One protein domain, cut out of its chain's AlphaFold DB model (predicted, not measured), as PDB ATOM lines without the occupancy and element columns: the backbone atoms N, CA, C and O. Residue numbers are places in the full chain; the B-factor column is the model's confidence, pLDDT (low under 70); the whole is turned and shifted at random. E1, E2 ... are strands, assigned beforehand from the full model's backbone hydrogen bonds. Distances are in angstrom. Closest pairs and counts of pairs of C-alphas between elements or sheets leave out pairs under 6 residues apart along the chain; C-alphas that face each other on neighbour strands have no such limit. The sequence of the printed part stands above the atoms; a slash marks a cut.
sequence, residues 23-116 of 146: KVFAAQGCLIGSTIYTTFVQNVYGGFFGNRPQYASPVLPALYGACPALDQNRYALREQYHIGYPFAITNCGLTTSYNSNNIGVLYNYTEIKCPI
ATOM      1  N   LYS A  23      20.576 -14.294  10.164       53.22
ATOM      2  CA  LYS A  23      21.704 -15.229  10.064       53.22
ATOM      3  C   LYS A  23      21.574 -16.237  11.202       53.22
ATOM      4  O   LYS A  23      21.763 -15.888  12.362       53.22
ATOM      5  N   VAL A  24      21.217 -17.472  10.875       57.44
ATOM      6  CA  VAL A  24      21.223 -18.594  11.817       57.44
ATOM      7  C   VAL A  24      22.043 -19.721  11.201       57.44
ATOM      8  O   VAL A  24      22.071 -19.863   9.982       57.44
ATOM      9  N   PHE A  25      22.671 -20.500  12.087       57.16
ATOM     10  CA  PHE A  25      23.525 -21.678  11.893       57.16
ATOM     11  C   PHE A  25      25.031 -21.438  12.028       57.16
ATOM     12  O   PHE A  25      25.807 -21.700  11.113       57.16
ATOM     13  N   ALA A  26      25.450 -21.036  13.233       68.56
ATOM     14  CA  ALA A  26      26.805 -21.294  13.704       68.56
ATOM     15  C   ALA A  26      26.987 -22.814  13.902       68.56
ATOM     16  O   ALA A  26      26.496 -23.387  14.876       68.56
ATOM     17  N   ALA A  27      27.650 -23.475  12.956       84.31
ATOM     18  CA  ALA A  27      28.157 -24.835  13.098       84.31
ATOM     19  C   ALA A  27      29.525 -24.810  13.805       84.31
ATOM     20  O   ALA A  27      30.219 -23.794  13.797       84.31
ATOM     21  N   GLN A  28      29.924 -25.915  14.438       87.19
ATOM     22  CA  GLN A  28      31.222 -26.028  15.115       87.19
ATOM     23  C   GLN A  28      32.184 -26.866  14.280       87.19
ATOM     24  O   GLN A  28      31.808 -27.928  13.788       87.19
ATOM     25  N   GLY A  29      33.427 -26.414  14.143       89.88
ATOM     26  CA  GLY A  29      34.469 -27.109  13.394       89.88
ATOM     27  C   GLY A  29      35.847 -26.951  14.018       89.88
ATOM     28  O   GLY A  29      36.040 -26.194  14.968       89.88
ATOM     29  N   CYS A  30      36.824 -27.671  13.474       91.31
ATOM     30  CA  CYS A  30      38.216 -27.592  13.902       91.31
ATOM     31  C   CYS A  30      39.043 -26.778  12.910       91.31
ATOM     32  O   CYS A  30      39.189 -27.189  11.760       91.31
ATOM     33  N   LEU A  31      39.588 -25.638  13.339       89.75
ATOM     34  CA  LEU A  31      40.475 -24.813  12.520       89.75
ATOM     35  C   LEU A  31      41.925 -25.281  12.680       89.75
ATOM     36  O   LEU A  31      42.484 -25.210  13.777       89.75
ATOM     37  N   ILE A  32      42.541 -25.710  11.579       89.56
ATOM     38  CA  ILE A  32      43.970 -26.040  11.496       89.56
ATOM     39  C   ILE A  32      44.549 -25.276  10.309       89.56
ATOM     40  O   ILE A  32      44.125 -25.464   9.169       89.56
ATOM     41  N   GLY A  33      45.500 -24.378  10.574       88.50
ATOM     42  CA  GLY A  33      45.997 -23.450   9.558       88.50
ATOM     43  C   GLY A  33      44.885 -22.518   9.059       88.50
ATOM     44  O   GLY A  33      44.304 -21.767   9.839       88.50
ATOM     45  N   SER A  34      44.581 -22.579   7.760       85.00
ATOM     46  CA  SER A  34      43.552 -21.775   7.075       85.00
ATOM     47  C   SER A  34      42.258 -22.546   6.791       85.00
ATOM     48  O   SER A  34      41.452 -22.144   5.950       85.00
ATOM     49  N   THR A  35      42.083 -23.689   7.444       86.94
ATOM     50  CA  THR A  35      41.177 -24.724   6.971       86.94
ATOM     51  C   THR A  35      40.317 -25.256   8.111       86.94
ATOM     52  O   THR A  35      40.840 -25.619   9.165       86.94
ATOM     53  N   ILE A  36      38.998 -25.295   7.904       89.31
ATOM     54  CA  ILE A  36      38.015 -25.733   8.899       89.31
ATOM     55  C   ILE A  36      37.502 -27.124   8.537       89.31
ATOM     56  O   ILE A  36      36.947 -27.347   7.461       89.31
ATOM     57  N   TYR A  37      37.664 -28.054   9.471       91.12
ATOM     58  CA  TYR A  37      37.132 -29.408   9.394       91.12
ATOM     59  C   TYR A  37      35.775 -29.451  10.080       91.12
ATOM     60  O   TYR A  37      35.640 -29.017  11.225       91.12
ATOM     61  N   THR A  38      34.771 -29.945   9.367       89.31
ATOM     62  CA  THR A  38      33.361 -29.720   9.718       89.31
ATOM     63  C   THR A  38      32.674 -30.960  10.276       89.31
ATOM     64  O   THR A  38      31.761 -30.850  11.091       89.31
ATOM     65  N   THR A  39      33.130 -32.156   9.899       90.06
ATOM     66  CA  THR A  39      32.504 -33.401  10.350       90.06
ATOM     67  C   THR A  39      33.063 -33.807  11.694       90.06
ATOM     68  O   THR A  39      34.216 -34.213  11.780       90.06
ATOM     69  N   PHE A  40      32.240 -33.747  12.736       91.00
ATOM     70  CA  PHE A  40      32.572 -34.360  14.016       91.00
ATOM     71  C   PHE A  40      32.690 -35.882  13.854       91.00
ATOM     72  O   PHE A  40      31.800 -36.521  13.295       91.00
ATOM     73  N   VAL A  41      33.784 -36.455  14.350       91.12
ATOM     74  CA  VAL A  41      34.036 -37.901  14.326       91.12
ATOM     75  C   VAL A  41      33.722 -38.499  15.690       91.12
ATOM     76  O   VAL A  41      32.825 -39.324  15.820       91.12
ATOM     77  N   GLN A  42      34.481 -38.092  16.710       92.50
ATOM     78  CA  GLN A  42      34.367 -38.602  18.075       92.50
ATOM     79  C   GLN A  42      35.179 -37.745  19.050       92.50
ATOM     80  O   GLN A  42      36.046 -36.974  18.644       92.50
ATOM     81  N   ASN A  43      34.965 -37.946  20.348       90.94
ATOM     82  CA  ASN A  43      35.860 -37.437  21.384       90.94
ATOM     83  C   ASN A  43      36.951 -38.470  21.688       90.94
ATOM     84  O   ASN A  43      36.653 -39.646  21.876       90.94
ATOM     85  N   VAL A  44      38.206 -38.033  21.778       90.69
ATOM     86  CA  VAL A  44      39.332 -38.880  22.201       90.69
ATOM     87  C   VAL A  44      39.709 -38.523  23.631       90.69
ATOM     88  O   VAL A  44      39.882 -37.346  23.955       90.69
ATOM     89  N   TYR A  45      39.834 -39.542  24.479       88.75
ATOM     90  CA  TYR A  45      40.214 -39.383  25.879       88.75
ATOM     91  C   TYR A  45      41.671 -38.924  26.004       88.75
ATOM     92  O   TYR A  45      42.578 -39.578  25.490       88.75
ATOM     93  N   GLY A  46      41.889 -37.796  26.684       84.62
ATOM     94  CA  GLY A  46      43.207 -37.198  26.910       84.62
ATOM     95  C   GLY A  46      43.760 -37.377  28.321       84.62
ATOM     96  O   GLY A  46      44.708 -36.687  28.695       84.62
ATOM     97  N   GLY A  47      43.161 -38.246  29.141       86.94
ATOM     98  CA  GLY A  47      43.562 -38.386  30.541       86.94
ATOM     99  C   GLY A  47      43.285 -37.114  31.340       86.94
ATOM    100  O   GLY A  47      42.186 -36.560  31.295       86.94
ATOM    101  N   PHE A  48      44.309 -36.630  32.043       84.00
ATOM    102  CA  PHE A  48      44.253 -35.423  32.877       84.00
ATOM    103  C   PHE A  48      43.940 -34.134  32.105       84.00
ATOM    104  O   PHE A  48      43.486 -33.164  32.701       84.00
ATOM    105  N   PHE A  49      44.152 -34.119  30.787       81.56
ATOM    106  CA  PHE A  49      43.913 -32.949  29.939       81.56
ATOM    107  C   PHE A  49      42.479 -32.873  29.387       81.56
ATOM    108  O   PHE A  49      42.164 -31.976  28.606       81.56
ATOM    109  N   GLY A  50      41.611 -33.812  29.776       84.81
ATOM    110  CA  GLY A  50      40.226 -33.875  29.325       84.81
ATOM    111  C   GLY A  50      40.054 -34.477  27.930       84.81
ATOM    112  O   GLY A  50      41.003 -34.892  27.262       84.81
ATOM    113  N   ASN A  51      38.798 -34.567  27.499       88.31
ATOM    114  CA  ASN A  51      38.442 -35.124  26.198       88.31
ATOM    115  C   ASN A  51      38.630 -34.088  25.092       88.31
ATOM    116  O   ASN A  51      38.262 -32.925  25.255       88.31
ATOM    117  N   ARG A  52      39.145 -34.533  23.944       89.12
ATOM    118  CA  ARG A  52      39.343 -33.689  22.765       89.12
ATOM    119  C   ARG A  52      38.403 -34.097  21.628       89.12
ATOM    120  O   ARG A  52      38.494 -35.253  21.200       89.12
ATOM    121  N   PRO A  53      37.564 -33.193  21.090       91.31
ATOM    122  CA  PRO A  53      36.764 -33.492  19.913       91.31
ATOM    123  C   PRO A  53      37.651 -33.640  18.675       91.31
ATOM    124  O   PRO A  53      38.591 -32.869  18.453       91.31
ATOM    125  N   GLN A  54      37.354 -34.647  17.865       91.44
ATOM    126  CA  GLN A  54      38.024 -34.913  16.600       91.44
ATOM    127  C   GLN A  54      37.081 -34.611  15.448       91.44
ATOM    128  O   GLN A  54      35.897 -34.954  15.498       91.44
ATOM    129  N   TYR A  55      37.636 -34.008  14.407       91.88
ATOM    130  CA  TYR A  55      36.931 -33.640  13.194       91.88
ATOM    131  C   TYR A  55      37.606 -34.254  11.965       91.88
ATOM    132  O   TYR A  55      38.798 -34.544  11.975       91.88
ATOM    133  N   ALA A  56      36.845 -34.447  10.897       88.25
ATOM    134  CA  ALA A  56      37.309 -34.962   9.616       88.25
ATOM    135  C   ALA A  56      36.773 -34.118   8.448       88.25
ATOM    136  O   ALA A  56      36.046 -33.138   8.631       88.25
ATOM    137  N   SER A  57      37.178 -34.507   7.237       81.31
ATOM    138  CA  SER A  57      36.634 -34.012   5.966       81.31
ATOM    139  C   SER A  57      35.102 -34.201   5.923       81.31
ATOM    140  O   SER A  57      34.636 -35.237   6.403       81.31
ATOM    141  N   PRO A  58      34.314 -33.249   5.380       72.25
ATOM    142  CA  PRO A  58      34.687 -32.223   4.421       72.25
ATOM    143  C   PRO A  58      35.305 -30.973   5.036       72.25
ATOM    144  O   PRO A  58      35.129 -30.625   6.209       72.25
ATOM    145  N   VAL A  59      36.073 -30.323   4.175       78.94
ATOM    146  CA  VAL A  59      37.009 -29.268   4.499       78.94
ATOM    147  C   VAL A  59      36.500 -27.975   3.878       78.94
ATOM    148  O   VAL A  59      36.361 -27.897   2.659       78.94
ATOM    149  N   LEU A  60      36.217 -26.969   4.703       80.94
ATOM    150  CA  LEU A  60      35.857 -25.636   4.232       80.94
ATOM    151  C   LEU A  60      37.060 -24.695   4.386       80.94
ATOM    152  O   LEU A  60      37.686 -24.673   5.453       80.94
ATOM    153  N   PRO A  61      37.392 -23.888   3.365       79.00
ATOM    154  CA  PRO A  61      38.358 -22.813   3.533       79.00
ATOM    155  C   PRO A  61      37.794 -21.796   4.524       79.00
ATOM    156  O   PRO A  61      36.634 -21.382   4.415       79.00
ATOM    157  N   ALA A  62      38.617 -21.398   5.492       77.38
ATOM    158  CA  ALA A  62      38.261 -20.324   6.404       77.38
ATOM    159  C   ALA A  62      38.349 -18.990   5.658       77.38
ATOM    160  O   ALA A  62      39.420 -18.624   5.167       77.38
ATOM    161  N   LEU A  63      37.240 -18.252   5.599       78.38
ATOM    162  CA  LEU A  63      37.227 -16.905   5.041       78.38
ATOM    163  C   LEU A  63      37.314 -15.832   6.118       78.38
ATOM    164  O   LEU A  63      36.619 -15.869   7.136       78.38
ATOM    165  N   TYR A  64      38.123 -14.824   5.808       69.81
ATOM    166  CA  TYR A  64      38.219 -13.570   6.538       69.81
ATOM    167  C   TYR A  64      37.548 -12.468   5.709       69.81
ATOM    168  O   TYR A  64      38.218 -11.675   5.055       69.81
ATOM    169  N   GLY A  65      36.212 -12.443   5.695       71.50
ATOM    170  CA  GLY A  65      35.444 -11.373   5.050       71.50
ATOM    171  C   GLY A  65      34.703 -11.792   3.779       71.50
ATOM    172  O   GLY A  65      33.955 -12.765   3.796       71.50
ATOM    173  N   ALA A  66      34.829 -10.993   2.716       70.56
ATOM    174  CA  ALA A  66      34.047 -11.143   1.489       70.56
ATOM    175  C   ALA A  66      34.375 -12.438   0.722       70.56
ATOM    176  O   ALA A  66      35.480 -12.970   0.810       70.56
ATOM    177  N   CYS A  67      33.402 -12.914  -0.059       74.06
ATOM    178  CA  CYS A  67      33.565 -14.042  -0.972       74.06
ATOM    179  C   CYS A  67      34.706 -13.775  -1.969       74.06
ATOM    180  O   CYS A  67      34.647 -12.770  -2.683       74.06
ATOM    181  N   PRO A  68      35.731 -14.637  -2.050       74.00
ATOM    182  CA  PRO A  68      36.772 -14.507  -3.055       74.00
ATOM    183  C   PRO A  68      36.210 -14.942  -4.413       74.00
ATOM    184  O   PRO A  68      35.306 -15.773  -4.483       74.00
ATOM    185  N   ALA A  69      36.769 -14.409  -5.500       64.38
ATOM    186  CA  ALA A  69      36.367 -14.718  -6.878       64.38
ATOM    187  C   ALA A  69      36.819 -16.119  -7.357       64.38
ATOM    188  O   ALA A  69      37.108 -16.308  -8.533       64.38
ATOM    189  N   LEU A  70      36.963 -17.078  -6.441       66.06
ATOM    190  CA  LEU A  70      37.477 -18.421  -6.709       66.06
ATOM    191  C   LEU A  70      36.327 -19.433  -6.837       66.06
ATOM    192  O   LEU A  70      35.296 -19.271  -6.189       66.06
ATOM    193  N   ASP A  71      36.569 -20.513  -7.595       60.06
ATOM    194  CA  ASP A  71      35.645 -21.606  -7.988       60.06
ATOM    195  C   ASP A  71      34.966 -22.395  -6.847       60.06
ATOM    196  O   ASP A  71      34.307 -23.413  -7.076       60.06
ATOM    197  N   GLN A  72      35.140 -22.001  -5.589       67.88
ATOM    198  CA  GLN A  72      34.507 -22.698  -4.478       67.88
ATOM    199  C   GLN A  72      33.143 -22.091  -4.167       67.88
ATOM    200  O   GLN A  72      33.005 -20.914  -3.853       67.88
ATOM    201  N   ASN A  73      32.121 -22.944  -4.175       69.81
ATOM    202  CA  ASN A  73      30.739 -22.525  -3.931       69.81
ATOM    203  C   ASN A  73      30.404 -22.368  -2.438       69.81
ATOM    204  O   ASN A  73      29.325 -21.878  -2.100       69.81
ATOM    205  N   ARG A  74      31.283 -22.830  -1.537       75.50
ATOM    206  CA  ARG A  74      31.035 -22.910  -0.090       75.50
ATOM    207  C   ARG A  74      32.268 -22.503   0.697       75.50
ATOM    208  O   ARG A  74      33.354 -23.026   0.464       75.50
ATOM    209  N   TYR A  75      32.056 -21.639   1.678       79.50
ATOM    210  CA  TYR A  75      33.096 -21.184   2.586       79.50
ATOM    211  C   TYR A  75      32.588 -21.158   4.019       79.50
ATOM    212  O   TYR A  75      31.394 -20.994   4.270       79.50
ATOM    213  N   ALA A  76      33.512 -21.284   4.962       79.69
ATOM    214  CA  ALA A  76      33.222 -21.111   6.372       79.69
ATOM    215  C   ALA A  76      33.579 -19.674   6.771       79.69
ATOM    216  O   ALA A  76      34.761 -19.325   6.863       79.69
ATOM    217  N   LEU A  77      32.565 -18.831   6.997       79.56
ATOM    218  CA  LEU A  77      32.778 -17.533   7.626       79.56
ATOM    219  C   LEU A  77      33.124 -17.733   9.087       79.56
ATOM    220  O   LEU A  77      32.446 -18.432   9.843       79.56
ATOM    221  N   ARG A  78      34.196 -17.062   9.474       71.69
ATOM    222  CA  ARG A  78      34.729 -17.087  10.819       71.69
ATOM    223  C   ARG A  78      33.915 -16.123  11.699       71.69
ATOM    224  O   ARG A  78      34.140 -14.921  11.621       71.69
ATOM    225  N   GLU A  79      32.967 -16.622  12.503       68.75
ATOM    226  CA  GLU A  79      32.079 -15.743  13.294       68.75
ATOM    227  C   GLU A  79      32.592 -15.441  14.700       68.75
ATOM    228  O   GLU A  79      32.612 -14.277  15.092       68.75
ATOM    229  N   GLN A  80      33.064 -16.431  15.458       63.72
ATOM    230  CA  GLN A  80      33.732 -16.146  16.728       63.72
ATOM    231  C   GLN A  80      34.454 -17.369  17.282       63.72
ATOM    232  O   GLN A  80      34.055 -18.516  17.075       63.72
ATOM    233  N   TYR A  81      35.514 -17.109  18.043       62.34
ATOM    234  CA  TYR A  81      36.136 -18.126  18.871       62.34
ATOM    235  C   TYR A  81      35.238 -18.405  20.083       62.34
ATOM    236  O   TYR A  81      34.849 -17.462  20.777       62.34
ATOM    237  N   HIS A  82      34.909 -19.672  20.355       54.66
ATOM    238  CA  HIS A  82      34.257 -20.027  21.614       54.66
ATOM    239  C   HIS A  82      35.275 -19.856  22.745       54.66
ATOM    240  O   HIS A  82      36.077 -20.743  23.017       54.66
ATOM    241  N   ILE A  83      35.218 -18.714  23.429       51.41
ATOM    242  CA  ILE A  83      35.834 -18.552  24.746       51.41
ATOM    243  C   ILE A  83      34.851 -19.165  25.750       51.41
ATOM    244  O   ILE A  83      34.124 -18.472  26.458       51.41
ATOM    245  N   GLY A  84      34.739 -20.493  25.734       47.56
ATOM    246  CA  GLY A  84      34.127 -21.214  26.840       47.56
ATOM    247  C   GLY A  84      35.065 -21.091  28.032       47.56
ATOM    248  O   GLY A  84      35.991 -21.882  28.148       47.56
ATOM    249  N   TYR A  85      34.823 -20.094  28.886       51.66
ATOM    250  CA  TYR A  85      35.647 -19.708  30.040       51.66
ATOM    251  C   TYR A  85      37.007 -19.069  29.683       51.66
ATOM    252  O   TYR A  85      37.640 -19.448  28.701       51.66
ATOM    253  N   PRO A  86      37.498 -18.099  30.482       50.34
ATOM    254  CA  PRO A  86      38.646 -17.258  30.118       50.34
ATOM    255  C   PRO A  86      40.008 -17.973  29.997       50.34
ATOM    256  O   PRO A  86      41.002 -17.303  29.738       50.34
ATOM    257  N   PHE A  87      40.085 -19.303  30.153       52.38
ATOM    258  CA  PHE A  87      41.364 -20.030  30.200       52.38
ATOM    259  C   PHE A  87      41.389 -21.407  29.512       52.38
ATOM    260  O   PHE A  87      42.436 -22.051  29.525       52.38
ATOM    261  N   ALA A  88      40.300 -21.880  28.893       55.94
ATOM    262  CA  ALA A  88      40.287 -23.194  28.244       55.94
ATOM    263  C   ALA A  88      40.254 -23.052  26.719       55.94
ATOM    264  O   ALA A  88      39.198 -22.912  26.107       55.94
ATOM    265  N   ILE A  89      41.431 -23.111  26.092       62.88
ATOM    266  CA  ILE A  89      41.506 -23.343  24.650       62.88
ATOM    267  C   ILE A  89      41.025 -24.774  24.411       62.88
ATOM    268  O   ILE A  89      41.754 -25.729  24.685       62.88
ATOM    269  N   THR A  90      39.792 -24.937  23.926       78.62
ATOM    270  CA  THR A  90      39.299 -26.255  23.514       78.62
ATOM    271  C   THR A  90      40.034 -26.659  22.245       78.62
ATOM    272  O   THR A  90      39.679 -26.267  21.130       78.62
ATOM    273  N   ASN A  91      41.111 -27.413  22.437       87.25
ATOM    274  CA  ASN A  91      41.840 -28.043  21.353       87.25
ATOM    275  C   ASN A  91      40.906 -29.014  20.623       87.25
ATOM    276  O   ASN A  91      40.040 -29.643  21.227       87.25
ATOM    277  N   CYS A  92      41.104 -29.166  19.325       90.81
ATOM    278  CA  CYS A  92      40.472 -30.195  18.506       90.81
ATOM    279  C   CYS A  92      41.557 -30.922  17.704       90.81
ATOM    280  O   CYS A  92      42.715 -30.502  17.706       90.81
ATOM    281  N   GLY A  93      41.233 -32.035  17.053       90.25
ATOM    282  CA  GLY A  93      42.203 -32.723  16.198       90.25
ATOM    283  C   GLY A  93      41.577 -33.437  15.011       90.25
ATOM    284  O   GLY A  93      40.363 -33.393  14.826       90.25
ATOM    285  N   LEU A  94      42.425 -34.089  14.213       88.25
ATOM    286  CA  LEU A  94      42.021 -34.817  12.999       88.25
ATOM    287  C   LEU A  94      42.136 -36.336  13.096       88.25
ATOM    288  O   LEU A  94      41.855 -37.037  12.127       88.25
ATOM    289  N   THR A  95      42.630 -36.864  14.212       79.88
ATOM    290  CA  THR A  95      43.011 -38.277  14.298       79.88
ATOM    291  C   THR A  95      42.346 -38.953  15.481       79.88
ATOM    292  O   THR A  95      41.938 -38.321  16.446       79.88
ATOM    293  N   THR A  96      42.279 -40.276  15.460       76.38
ATOM    294  CA  THR A  96      41.789 -41.045  16.608       76.38
ATOM    295  C   THR A  96      42.758 -41.027  17.799       76.38
ATOM    296  O   THR A  96      42.404 -41.518  18.867       76.38
ATOM    297  N   SER A  97      43.954 -40.440  17.652       79.06
ATOM    298  CA  SER A  97      44.981 -40.368  18.690       79.06
ATOM    299  C   SER A  97      45.069 -38.977  19.319       79.06
ATOM    300  O   SER A  97      45.121 -37.953  18.634       79.06
ATOM    301  N   TYR A  98      45.137 -38.926  20.651       78.00
ATOM    302  CA  TYR A  98      45.284 -37.669  21.388       78.00
ATOM    303  C   TYR A  98      46.636 -36.993  21.093       78.00
ATOM    304  O   TYR A  98      46.693 -35.786  20.878       78.00
ATOM    305  N   ASN A  99      47.713 -37.772  20.963       76.31
ATOM    306  CA  ASN A  99      49.082 -37.260  20.806       76.31
ATOM    307  C   ASN A  99      49.478 -36.931  19.355       76.31
ATOM    308  O   ASN A  99      50.656 -36.761  19.061       76.31
ATOM    309  N   SER A 100      48.529 -36.862  18.419       80.56
ATOM    310  CA  SER A 100      48.851 -36.453  17.049       80.56
ATOM    311  C   SER A 100      49.215 -34.969  16.976       80.56
ATOM    312  O   SER A 100      48.481 -34.149  17.523       80.56
ATOM    313  N   ASN A 101      50.232 -34.622  16.182       78.12
ATOM    314  CA  ASN A 101      50.642 -33.233  15.910       78.12
ATOM    315  C   ASN A 101      49.570 -32.385  15.191       78.12
ATOM    316  O   ASN A 101      49.711 -31.172  15.082       78.12
ATOM    317  N   ASN A 102      48.486 -33.004  14.717       84.56
ATOM    318  CA  ASN A 102      47.377 -32.324  14.051       84.56
ATOM    319  C   ASN A 102      46.386 -31.765  15.078       84.56
ATOM    320  O   ASN A 102      45.251 -32.238  15.171       84.56
ATOM    321  N   ILE A 103      46.847 -30.805  15.880       87.69
ATOM    322  CA  ILE A 103      46.040 -30.112  16.886       87.69
ATOM    323  C   ILE A 103      45.566 -28.785  16.298       87.69
ATOM    324  O   ILE A 103      46.360 -27.993  15.794       87.69
ATOM    325  N   GLY A 104      44.260 -28.565  16.355       89.75
ATOM    326  CA  GLY A 104      43.604 -27.339  15.936       89.75
ATOM    327  C   GLY A 104      42.849 -26.673  17.067       89.75
ATOM    328  O   GLY A 104      42.868 -27.110  18.219       89.75
ATOM    329  N   VAL A 105      42.133 -25.622  16.696       89.31
ATOM    330  CA  VAL A 105      41.340 -24.810  17.611       89.31
ATOM    331  C   VAL A 105      39.862 -24.948  17.258       89.31
ATOM    332  O   VAL A 105      39.488 -24.771  16.095       89.31
ATOM    333  N   LEU A 106      39.017 -25.267  18.244       88.62
ATOM    334  CA  LEU A 106      37.572 -25.341  18.035       88.62
ATOM    335  C   LEU A 106      37.029 -23.960  17.640       88.62
ATOM    336  O   LEU A 106      37.338 -22.951  18.280       88.62
ATOM    337  N   TYR A 107      36.232 -23.910  16.579       85.50
ATOM    338  CA  TYR A 107      35.766 -22.665  15.988       85.50
ATOM    339  C   TYR A 107      34.299 -22.744  15.570       85.50
ATOM    340  O   TYR A 107      33.887 -23.725  14.952       85.50
ATOM    341  N   ASN A 108      33.525 -21.694  15.860       86.56
ATOM    342  CA  ASN A 108      32.168 -21.558  15.341       86.56
ATOM    343  C   ASN A 108      32.221 -20.868  13.983       86.56
ATOM    344  O   ASN A 108      32.750 -19.760  13.856       86.56
ATOM    345  N   TYR A 109      31.666 -21.519  12.973       84.12
ATOM    346  CA  TYR A 109      31.616 -20.998  11.623       84.12
ATOM    347  C   TYR A 109      30.187 -20.988  11.098       84.12
ATOM    348  O   TYR A 109      29.379 -21.850  11.438       84.12
ATOM    349  N   THR A 110      29.888 -20.031  10.229       84.25
ATOM    350  CA  THR A 110      28.690 -20.077   9.391       84.25
ATOM    351  C   THR A 110      29.087 -20.516   7.997       84.25
ATOM    352  O   THR A 110      30.010 -19.969   7.391       84.25
ATOM    353  N   GLU A 111      28.422 -21.547   7.479       82.38
ATOM    354  CA  GLU A 111      28.590 -21.908   6.076       82.38
ATOM    355  C   GLU A 111      27.895 -20.841   5.234       82.38
ATOM    356  O   GLU A 111      26.672 -20.692   5.275       82.38
ATOM    357  N   ILE A 112      28.683 -20.092   4.470       77.81
ATOM    358  CA  ILE A 112      28.153 -19.219   3.437       77.81
ATOM    359  C   ILE A 112      28.300 -19.893   2.089       77.81
ATOM    360  O   ILE A 112      29.343 -20.453   1.738       77.81
ATOM    361  N   LYS A 113      27.236 -19.790   1.307       77.81
ATOM    362  CA  LYS A 113      27.340 -19.952  -0.131       77.81
ATOM    363  C   LYS A 113      27.667 -18.583  -0.702       77.81
ATOM    364  O   LYS A 113      27.062 -17.592  -0.294       77.81
ATOM    365  N   CYS A 114      28.592 -18.545  -1.650       75.56
ATOM    366  CA  CYS A 114      28.965 -17.335  -2.375       75.56
ATOM    367  C   CYS A 114      28.404 -17.357  -3.803       75.56
ATOM    368  O   CYS A 114      29.187 -17.406  -4.748       75.56
ATOM    369  N   PRO A 115      27.074 -17.351  -4.009       68.81
ATOM    370  CA  PRO A 115      26.532 -17.369  -5.348       68.81
ATOM    371  C   PRO A 115      26.434 -15.936  -5.865       68.81
ATOM    372  O   PRO A 115      25.353 -15.355  -5.908       68.81
ATOM    373  N   ILE A 116      27.558 -15.327  -6.246       68.38
ATOM    374  CA  ILE A 116      27.467 -14.097  -7.050       68.38
ATOM    375  C   ILE A 116      26.664 -14.397  -8.326       68.38
ATOM    376  O   ILE A 116      25.819 -13.594  -8.721       68.38
TER     377      ILE A 116
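Overview. This is residues 23 to 116 of the 146 residues of an uncharacterized protein of Pedobacter sp. RP-1-13 (UniProt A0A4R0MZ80). Five curved strands, E1, E2, E3, E4 and E6, ring a small closed barrel; short E5 pairs onto E6. The 94 printed residues hold six named strands, E1 to E6 in chain order, and no named helix: all strand, mixed, compact (radius of gyration of the C-alphas 13.9 A), elongated, spanning 48 by 26 by 20 A.

Arrangement. Round the barrel run E1, residues 26 to 32, E2, residues 35 to 45, E3, residues 51 to 63, E4, residues 74 to 81, and E6, residues 103 to 113. Hairpins E1-E2 and E2-E3 make a meander, successive antiparallel neighbours; N 30 and O 37 are 2.9 A apart, N 36 and O 60 2.8 A. E3 and E4 are parallel, with N 63 and O 76 at 3.0 A. E6 is antiparallel to E4, N 77 to O 110 2.8 A, and to E1, N 29 to O 107 2.8 A. E5, residues 91 to 93, forms a hairpin with E6, N 92 to O 104 2.9 A.

Along the chain. E1 begins at C-alpha 26 (26.805, -21.294, 13.704); E6 ends at C-alpha 113 (27.340, -19.952, -0.131). E3 measures 27.9 A and bends by 92 degrees at residue 58.

Size, cuts and confidence. The printed part has no cut and no long link. C-alphas 48 and 116, the farthest apart, are 48.3 A apart. Low-confidence residues include 79 to 89.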